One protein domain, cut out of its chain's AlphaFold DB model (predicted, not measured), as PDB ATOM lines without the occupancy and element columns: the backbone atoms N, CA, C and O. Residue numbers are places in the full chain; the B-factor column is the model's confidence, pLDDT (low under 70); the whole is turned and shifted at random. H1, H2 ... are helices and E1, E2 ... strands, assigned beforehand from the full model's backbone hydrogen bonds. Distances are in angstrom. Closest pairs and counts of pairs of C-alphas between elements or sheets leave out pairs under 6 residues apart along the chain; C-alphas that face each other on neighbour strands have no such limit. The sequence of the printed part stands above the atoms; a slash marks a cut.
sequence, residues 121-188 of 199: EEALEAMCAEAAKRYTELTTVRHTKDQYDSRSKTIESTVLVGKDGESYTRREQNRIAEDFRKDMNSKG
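What this domain is: This is residues 121 to 188 of the 199 residues of the protein "Uncharacterized protein DUF4124" of Alteromonadaceae bacterium 2753L.S.0a.02 (UniProt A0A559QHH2). Two helices, H1 and H2, lie side by side and run opposite ways, and a slim two-stranded hairpin, E1 and E2, reaches away from the end of this pair where H1 finishes. The chain passes along H1, out and back through the hairpin, and then through a wide loop, residues 157 to 169, that swings out to one side before H2 runs back beside H1. The printed part has 68 residues with two named helices and two named strands, in the order H1, E1, E2, H2; the sheet has the order E1 - E2 and is antiparallel. The class is mostly helix: helices hold 36 and strands 8 of the 44 residues in named elements. The whole is loose, with a radius of gyration of the C-alphas of 15.5 A, and it spans 47 by 32 by 16 A, only just flat.

How they stand to each other: H1, residues 121 to 139, and H2, residues 170 to 186, touch, with 12 pairs of C-alphas within 8 A. Their closest C-alphas are those of Tyr 135 and Ala 177, 6.1 A apart. The two helices run opposite ways at a shallow tilt of 13 degrees, 13.2 A from centre to centre. In H1 and H2 every O i to N i+4 pair is within hydrogen-bond range. E1, residues 142 to 145, and E2, residues 153 to 156, form a hairpin of antiparallel neighbour strands, with 149 degrees between their directions. C-alphas 143 and 155 face each other at 4.9 A. N 142 and O 156 are within hydrogen-bond range at 2.8 A, and so are N 154 and O 144 at 2.9 A. H1 and E2 are apart, and so are E1 and H2.

Where its parts are: H1 runs from C-alpha 121 at (172.105, 164.024, 81.689) to C-alpha 139 at (183.905, 141.468, 89.829), 26.7 A. E1, from Arg 142 to Lys 145, is 9.7 A long, and E2, from Lys 153 to Glu 156, is 9.5 A long. H2 begins at Arg 170 and ends at C-alpha 186 at (173.058, 149.510, 76.133), 24.3 A from first to last C-alpha.

The domain as a whole: The two C-alphas farthest apart are those of Glu 121 and Asp 149, at 47.7 A, while the first and last printed C-alphas, of Glu 121 and Gly 188, are 10.5 A apart. The link from H1 to E1 is tight, that from E1 to E2 is short, with 7 residues, and that from E2 to H2 is long, with 13. The printed part has no cut. Its mean pLDDT is 90.9, and no printed residue is under 70; E1 and E2 each have a mean of 82.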
ATOM      1  N   GLU A 121     170.674 164.283  81.799       91.50
ATOM      2  CA  GLU A 121     172.105 164.024  81.689       91.50
ATOM      3  C   GLU A 121     172.747 163.745  83.055       91.50
ATOM      4  O   GLU A 121     173.405 162.719  83.215       91.50
ATOM      5  N   GLU A 122     172.471 164.564  84.074       93.56
ATOM      6  CA  GLU A 122     172.958 164.327  85.442       93.56
ATOM      7  C   GLU A 122     172.387 163.032  86.040       93.56
ATOM      8  O   GLU A 122     173.083 162.296  86.741       93.56
ATOM      9  N   ALA A 123     171.122 162.716  85.747       93.00
ATOM     10  CA  ALA A 123     170.504 161.460  86.166       93.00
ATOM     11  C   ALA A 123     171.162 160.244  85.499       93.00
ATOM     12  O   ALA A 123     171.427 159.241  86.169       93.00
ATOM     13  N   LEU A 124     171.459 160.340  84.200       94.25
ATOM     14  CA  LEU A 124     172.177 159.307  83.460       94.25
ATOM     15  C   LEU A 124     173.594 159.124  84.010       94.25
ATOM     16  O   LEU A 124     174.012 157.992  84.257       94.25
ATOM     17  N   GLU A 125     174.318 160.216  84.250       95.12
ATOM     18  CA  GLU A 125     175.672 160.175  84.797       95.12
ATOM     19  C   GLU A 125     175.692 159.527  86.186       95.12
ATOM     20  O   GLU A 125     176.482 158.611  86.428       95.12
ATOM     21  N   ALA A 126     174.776 159.920  87.074       95.62
ATOM     22  CA  ALA A 126     174.652 159.329  88.403       95.62
ATOM     23  C   ALA A 126     174.349 157.823  88.334       95.62
ATOM     24  O   ALA A 126     174.973 157.026  89.041       95.62
ATOM     25  N   MET A 127     173.440 157.416  87.442       95.50
ATOM     26  CA  MET A 127     173.124 156.007  87.207       95.50
ATOM     27  C   MET A 127     174.350 155.236  86.703       95.50
ATOM     28  O   MET A 127     174.644 154.152  87.209       95.50
ATOM     29  N   CYS A 128     175.084 155.779  85.729       97.50
ATOM     30  CA  CYS A 128     176.270 155.130  85.178       97.50
ATOM     31  C   CYS A 128     177.416 155.049  86.192       97.50
ATOM     32  O   CYS A 128     178.097 154.023  86.262       97.50
ATOM     33  N   ALA A 129     177.605 156.083  87.013       96.94
ATOM     34  CA  ALA A 129     178.585 156.083  88.091       96.94
ATOM     35  C   ALA A 129     178.271 154.998  89.129       96.94
ATOM     36  O   ALA A 129     179.162 154.258  89.550       96.94
ATOM     37  N   GLU A 130     177.003 154.857  89.515       96.56
ATOM     38  CA  GLU A 130     176.586 153.825  90.460       96.56
ATOM     39  C   GLU A 130     176.697 152.420  89.861       96.56
ATOM     40  O   GLU A 130     177.224 151.501  90.493       96.56
ATOM     41  N   ALA A 131     176.312 152.258  88.596       97.44
ATOM     42  CA  ALA A 131     176.481 151.008  87.872       97.44
ATOM     43  C   ALA A 131     177.949 150.576  87.778       97.44
ATOM     44  O   ALA A 131     178.261 149.402  87.984       97.44
ATOM     45  N   ALA A 132     178.870 151.510  87.527       96.88
ATOM     46  CA  ALA A 132     180.299 151.220  87.487       96.88
ATOM     47  C   ALA A 132     180.825 150.723  88.847       96.88
ATOM     48  O   ALA A 132     181.593 149.754  88.900       96.88
ATOM     49  N   LYS A 133     180.378 151.326  89.958       95.94
ATOM     50  CA  LYS A 133     180.721 150.860  91.313       95.94
ATOM     51  C   LYS A 133     180.177 149.461  91.572       95.94
ATOM     52  O   LYS A 133     180.938 148.587  91.987       95.94
ATOM     53  N   ARG A 134     178.895 149.235  91.272       95.25
ATOM     54  CA  ARG A 134     178.227 147.940  91.440       95.25
ATOM     55  C   ARG A 134     178.931 146.842  90.648       95.25
ATOM     56  O   ARG A 134     179.227 145.779  91.184       95.25
ATOM     57  N   TYR A 135     179.260 147.110  89.388       95.75
ATOM     58  CA  TYR A 135     180.006 146.185  88.540       95.75
ATOM     59  C   TYR A 135     181.399 145.865  89.119       95.75
ATOM     60  O   TYR A 135     181.823 144.706  89.157       95.75
ATOM     61  N   THR A 136     182.098 146.877  89.638       93.25
ATOM     62  CA  THR A 136     183.402 146.692  90.294       93.25
ATOM     63  C   THR A 136     183.276 145.827  91.546       93.25
ATOM     64  O   THR A 136     184.074 144.917  91.749       93.25
ATOM     65  N   GLU A 137     182.260 146.054  92.372       91.38
ATOM     66  CA  GLU A 137     182.002 145.267  93.580       91.38
ATOM     67  C   GLU A 137     181.746 143.782  93.271       91.38
ATOM     68  O   GLU A 137     182.288 142.910  93.944       91.38
ATOM     69  N   LEU A 138     180.977 143.477  92.221       91.56
ATOM     70  CA  LEU A 138     180.681 142.095  91.825       91.56
ATOM     71  C   LEU A 138     181.905 141.358  91.259       91.56
ATOM     72  O   LEU A 138     182.066 140.147  91.442       91.56
ATOM     73  N   THR A 139     182.784 142.077  90.563       91.94
ATOM     74  CA  THR A 139     183.905 141.468  89.829       91.94
ATOM     75  C   THR A 139     185.226 141.494  90.585       91.94
ATOM     76  O   THR A 139     186.093 140.661  90.314       91.94
ATOM     77  N   THR A 140     185.400 142.380  91.564       87.06
ATOM     78  CA  THR A 140     186.647 142.475  92.327       87.06
ATOM     79  C   THR A 140     186.636 141.594  93.568       87.06
ATOM     80  O   THR A 140     185.617 141.370  94.210       87.06
ATOM     81  N   VAL A 141     187.813 141.066  93.890       84.75
ATOM     82  CA  VAL A 141     188.083 140.359  95.139       84.75
ATOM     83  C   VAL A 141     189.080 141.208  95.909       84.75
ATOM     84  O   VAL A 141     190.140 141.553  95.379       84.75
ATOM     85  N   ARG A 142     188.738 141.585  97.138       83.62
ATOM     86  CA  ARG A 142     189.624 142.359  98.003       83.62
ATOM     87  C   ARG A 142     190.455 141.406  98.840       83.62
ATOM     88  O   ARG A 142     189.938 140.499  99.477       83.62
ATOM     89  N   HIS A 143     191.762 141.629  98.824       81.81
ATOM     90  CA  HIS A 143     192.685 140.946  99.714       81.81
ATOM     91  C   HIS A 143     193.067 141.915 100.821       81.81
ATOM     92  O   HIS A 143     193.823 142.860 100.584       81.81
ATOM     93  N   THR A 144     192.542 141.691 102.016       80.62
ATOM     94  CA  THR A 144     192.945 142.425 103.209       80.62
ATOM     95  C   THR A 144     194.081 141.653 103.873       80.62
ATOM     96  O   THR A 144     194.050 140.427 103.996       80.62
ATOM     97  N   LYS A 145     195.171 142.356 104.204       80.00
ATOM     98  CA  LYS A 145     196.233 141.759 105.021       80.00
ATOM     99  C   LYS A 145     195.715 141.683 106.443       80.00
ATOM    100  O   LYS A 145     195.160 142.670 106.928       80.00
ATOM    101  N   ASP A 146     195.914 140.543 107.086       79.00
ATOM    102  CA  ASP A 146     195.609 140.440 108.501       79.00
ATOM    103  C   ASP A 146     196.553 141.367 109.287       79.00
ATOM    104  O   ASP A 146     197.746 141.479 108.984       79.00
ATOM    105  N   GLN A 147     196.001 142.085 110.266       81.44
ATOM    106  CA  GLN A 147     196.750 143.025 111.095       81.44
ATOM    107  C   GLN A 147     197.763 142.295 111.986       81.44
ATOM    108  O   GLN A 147     198.813 142.858 112.296       81.44
ATOM    109  N   TYR A 148     197.457 141.061 112.397       79.81
ATOM    110  CA  TYR A 148     198.302 140.289 113.309       79.81
ATOM    111  C   TYR A 148     199.229 139.307 112.581       79.81
ATOM    112  O   TYR A 148     200.348 139.066 113.032       79.81
ATOM    113  N   ASP A 149     198.808 138.789 111.425       83.00
ATOM    114  CA  ASP A 149     199.594 137.855 110.623       83.00
ATOM    115  C   ASP A 149     199.843 138.393 109.208       83.00
ATOM    116  O   ASP A 149     199.040 138.245 108.291       83.00
ATOM    117  N   SER A 150     201.032 138.961 109.010       74.81
ATOM    118  CA  SER A 150     201.473 139.487 107.709       74.81
ATOM    119  C   SER A 150     201.519 138.454 106.570       74.81
ATOM    120  O   SER A 150     201.607 138.845 105.400       74.81
ATOM    121  N   ARG A 151     201.487 137.150 106.886       80.88
ATOM    122  CA  ARG A 151     201.429 136.055 105.908       80.88
ATOM    123  C   ARG A 151     199.995 135.635 105.591       80.88
ATOM    124  O   ARG A 151     199.762 135.143 104.485       80.88
ATOM    125  N   SER A 152     199.054 135.863 106.504       79.38
ATOM    126  CA  SER A 152     197.630 135.618 106.287       79.38
ATOM    127  C   SER A 152     197.013 136.720 105.419       79.38
ATOM    128  O   SER A 152     197.270 137.917 105.585       79.38
ATOM    129  N   LYS A 153     196.199 136.310 104.443       82.25
ATOM    130  CA  LYS A 153     195.393 137.212 103.616       82.25
ATOM    131  C   LYS A 153     193.944 136.791 103.725       82.25
ATOM    132  O   LYS A 153     193.595 135.685 103.311       82.25
ATOM    133  N   THR A 154     193.109 137.701 104.194       80.00
ATOM    134  CA  THR A 154     191.666 137.518 104.162       80.00
ATOM    135  C   THR A 154     191.160 137.922 102.787       80.00
ATOM    136  O   THR A 154     191.588 138.921 102.201       80.00
ATOM    137  N   ILE A 155     190.300 137.077 102.229       83.06
ATOM    138  CA  ILE A 155     189.681 137.296 100.931       83.06
ATOM    139  C   ILE A 155     188.251 137.753 101.185       83.06
ATOM    140  O   ILE A 155     187.433 136.988 101.684       83.06
ATOM    141  N   GLU A 156     187.961 138.994 100.824       82.12
ATOM    142  CA  GLU A 156     186.626 139.572 100.877       82.12
ATOM    143  C   GLU A 156     186.069 139.671  99.457       82.12
ATOM    144  O   GLU A 156     186.657 140.298  98.571       82.12
ATOM    145  N   SER A 157     184.925 139.033  99.226       85.19
ATOM    146  CA  SER A 157     184.213 139.095  97.952       85.19
ATOM    147  C   SER A 157     182.710 139.095  98.178       85.19
ATOM    148  O   SER A 157     182.215 138.316  98.993       85.19
ATOM    149  N   THR A 158     181.986 139.906  97.412       86.69
ATOM    150  CA  THR A 158     180.522 139.881  97.391       86.69
ATOM    151  C   THR A 158     180.041 138.602  96.707       86.69
ATOM    152  O   THR A 158     180.468 138.301  95.594       86.69
ATOM    153  N   VAL A 159     179.162 137.852  97.378       89.94
ATOM    154  CA  VAL A 159     178.572 136.609  96.861       89.94
ATOM    155  C   VAL A 159     177.112 136.855  96.519       89.94
ATOM    156  O   VAL A 159     176.327 137.279  97.366       89.94
ATOM    157  N   LEU A 160     176.744 136.585  95.269       89.06
ATOM    158  CA  LEU A 160     175.346 136.598  94.853       89.06
ATOM    159  C   LEU A 160     174.650 135.308  95.295       89.06
ATOM    160  O   LEU A 160     175.186 134.214  95.112       89.06
ATOM    161  N   VAL A 161     173.438 135.454  95.822       93.00
ATOM    162  CA  VAL A 161     172.577 134.350  96.258       93.00
ATOM    163  C   VAL A 161     171.313 134.345  95.400       93.00
ATOM    164  O   VAL A 161     170.739 135.401  95.118       93.00
ATOM    165  N   GLY A 162     170.930 133.165  94.926       91.06
ATOM    166  CA  GLY A 162     169.718 132.907  94.166       91.06
ATOM    167  C   GLY A 162     168.456 133.011  95.019       91.06
ATOM    168  O   GLY A 162     168.493 133.199  96.234       91.06
ATOM    169  N   LYS A 163     167.293 132.905  94.369       90.31
ATOM    170  CA  LYS A 163     165.985 132.955  95.055       90.31
ATOM    171  C   LYS A 163     165.704 131.704  95.892       90.31
ATOM    172  O   LYS A 163     164.881 131.744  96.797       90.31
ATOM    173  N   ASP A 164     166.375 130.615  95.555       92.00
ATOM    174  CA  ASP A 164     166.440 129.346  96.278       92.00
ATOM    175  C   ASP A 164     167.312 129.415  97.544       92.00
ATOM    176  O   ASP A 164     167.278 128.495  98.357       92.00
ATOM    177  N   GLY A 165     168.063 130.504  97.738       92.06
ATOM    178  CA  GLY A 165     169.026 130.636  98.828       92.06
ATOM    179  C   GLY A 165     170.386 130.005  98.520       92.06
ATOM    180  O   GLY A 165     171.273 130.048  99.372       92.06
ATOM    181  N   GLU A 166     170.586 129.462  97.315       91.94
ATOM    182  CA  GLU A 166     171.872 128.909  96.902       91.94
ATOM    183  C   GLU A 166     172.805 130.010  96.393       91.94
ATOM    184  O   GLU A 166     172.398 130.964  95.730       91.94
ATOM    185  N   SER A 167     174.093 129.904  96.718       91.69
ATOM    186  CA  SER A 167     175.087 130.856  96.214       91.69
ATOM    187  C   SER A 167     175.511 130.493  94.795       91.69
ATOM    188  O   SER A 167     175.830 129.340  94.507       91.69
ATOM    189  N   TYR A 168     175.568 131.488  93.911       92.44
ATOM    190  CA  TYR A 168     176.062 131.284  92.552       92.44
ATOM    191  C   TYR A 168     177.553 130.947  92.563       92.44
ATOM    192  O   TYR A 168     178.335 131.508  93.339       92.44
ATOM    193  N   THR A 169     177.999 130.109  91.629       92.44
ATOM    194  CA  THR A 169     179.433 129.865  91.444       92.44
ATOM    195  C   THR A 169     180.148 131.142  91.000       92.44
ATOM    196  O   THR A 169     179.560 132.027  90.377       92.44
ATOM    197  N   ARG A 170     181.464 131.248  91.241       91.31
ATOM    198  CA  ARG A 170     182.233 132.433  90.810       91.31
ATOM    199  C   ARG A 170     182.124 132.693  89.301       91.31
ATOM    200  O   ARG A 170     182.134 133.842  88.874       91.31
ATOM    201  N   ARG A 171     182.006 131.631  88.499       92.81
ATOM    202  CA  ARG A 171     181.857 131.722  87.043       92.81
ATOM    203  C   ARG A 171     180.501 132.308  86.651       92.81
ATOM    204  O   ARG A 171     180.451 133.192  85.804       92.81
ATOM    205  N   GLU A 172     179.426 131.866  87.292       94.00
ATOM    206  CA  GLU A 172     178.082 132.415  87.075       94.00
ATOM    207  C   GLU A 172     177.982 133.860  87.550       94.00
ATOM    208  O   GLU A 172     177.470 134.699  86.817       94.00
ATOM    209  N   GLN A 173     178.554 134.185  88.710       93.88
ATOM    210  CA  GLN A 173     178.609 135.564  89.199       93.88
ATOM    211  C   GLN A 173     179.313 136.497  88.205       93.88
ATOM    212  O   GLN A 173     178.813 137.586  87.933       93.88
ATOM    213  N   ASN A 174     180.424 136.057  87.603       94.31
ATOM    214  CA  ASN A 174     181.115 136.835  86.571       94.31
ATOM    215  C   ASN A 174     180.260 137.010  85.306       94.31
ATOM    216  O   ASN A 174     180.273 138.086  84.712       94.31
ATOM    217  N   ARG A 175     179.495 135.988  84.897       95.12
ATOM    218  CA  ARG A 175     178.556 136.100  83.764       95.12
ATOM    219  C   ARG A 175     177.443 137.098  84.057       95.12
ATOM    220  O   ARG A 175     177.214 137.986  83.249       95.12
ATOM    221  N   ILE A 176     176.829 137.003  85.237       95.25
ATOM    222  CA  ILE A 176     175.793 137.937  85.693       95.25
ATOM    223  C   ILE A 176     176.338 139.372  85.708       95.25
ATOM    224  O   ILE A 176     175.669 140.290  85.239       95.25
ATOM    225  N   ALA A 177     177.565 139.574  86.197       95.62
ATOM    226  CA  ALA A 177     178.201 140.887  86.203       95.62
ATOM    227  C   ALA A 177     178.472 141.422  84.784       95.62
ATOM    228  O   ALA A 177     178.249 142.605  84.529       95.62
ATOM    229  N   GLU A 178     178.915 140.579  83.846       96.00
ATOM    230  CA  GLU A 178     179.093 140.983  82.443       96.00
ATOM    231  C   GLU A 178     177.776 141.298  81.743       96.00
ATOM    232  O   GLU A 178     177.708 142.256  80.974       96.00
ATOM    233  N   ASP A 179     176.723 140.531  82.001       96.81
ATOM    234  CA  ASP A 179     175.415 140.794  81.409       96.81
ATOM    235  C   ASP A 179     174.816 142.092  81.960       96.81
ATOM    236  O   ASP A 179     174.324 142.911  81.185       96.81
ATOM    237  N   PHE A 180     174.990 142.363  83.259       97.00
ATOM    238  CA  PHE A 180     174.691 143.669  83.851       97.00
ATOM    239  C   PHE A 180     175.482 144.801  83.177       97.00
ATOM    240  O   PHE A 180     174.911 145.826  82.811       97.00
ATOM    241  N   ARG A 181     176.791 144.623  82.955       97.12
ATOM    242  CA  ARG A 181     177.629 145.624  82.276       97.12
ATOM    243  C   ARG A 181     177.128 145.922  80.862       97.12
ATOM    244  O   ARG A 181     177.065 147.085  80.470       97.12
ATOM    245  N   LYS A 182     176.778 144.889  80.089       97.56
ATOM    246  CA  LYS A 182     176.231 145.038  78.729       97.56
ATOM    247  C   LYS A 182     174.888 145.762  78.740       97.56
ATOM    248  O   LYS A 182     174.697 146.651  77.918       97.56
ATOM    249  N   ASP A 183     173.998 145.414  79.667       97.69
ATOM    250  CA  ASP A 183     172.703 146.079  79.837       97.69
ATOM    251  C   ASP A 183     172.885 147.573  80.140       97.69
ATOM    252  O   ASP A 183     172.331 148.421  79.442       97.69
ATOM    253  N   MET A 184     173.753 147.922  81.092       97.81
ATOM    254  CA  MET A 184     174.025 149.324  81.419       97.81
ATOM    255  C   MET A 184     174.685 150.074  80.261       97.81
ATOM    256  O   MET A 184     174.323 151.216  79.982       97.81
ATOM    257  N   ASN A 185     175.592 149.430  79.526       97.00
ATOM    258  CA  ASN A 185     176.176 150.048  78.340       97.00
ATOM    259  C   ASN A 185     175.148 150.238  77.214       97.00
ATOM    260  O   ASN A 185     175.209 151.231  76.496       97.00
ATOM    261  N   SER A 186     174.160 149.344  77.090       97.50
ATOM    262  CA  SER A 186     173.058 149.510  76.133       97.50
ATOM    263  C   SER A 186     172.159 150.708  76.462       97.50
ATOM    264  O   SER A 186     171.579 151.307  75.561       97.50
ATOM    265  N   LYS A 187     172.103 151.103  77.739       95.62
ATOM    266  CA  LYS A 187     171.373 152.280  78.238       95.62
ATOM    267  C   LYS A 187     172.165 153.589  78.120       95.62
ATOM    268  O   LYS A 187     171.689 154.620  78.581       95.62
ATOM    269  N   GLY A 188     173.355 153.557  77.516       95.50
ATOM    270  CA  GLY A 188     174.194 154.739  77.292       95.50
ATOM    271  C   GLY A 188     175.388 154.876  78.237       95.50
ATOM    272  O   GLY A 188     176.135 155.843  78.117       95.50
TER     273      GLY A 188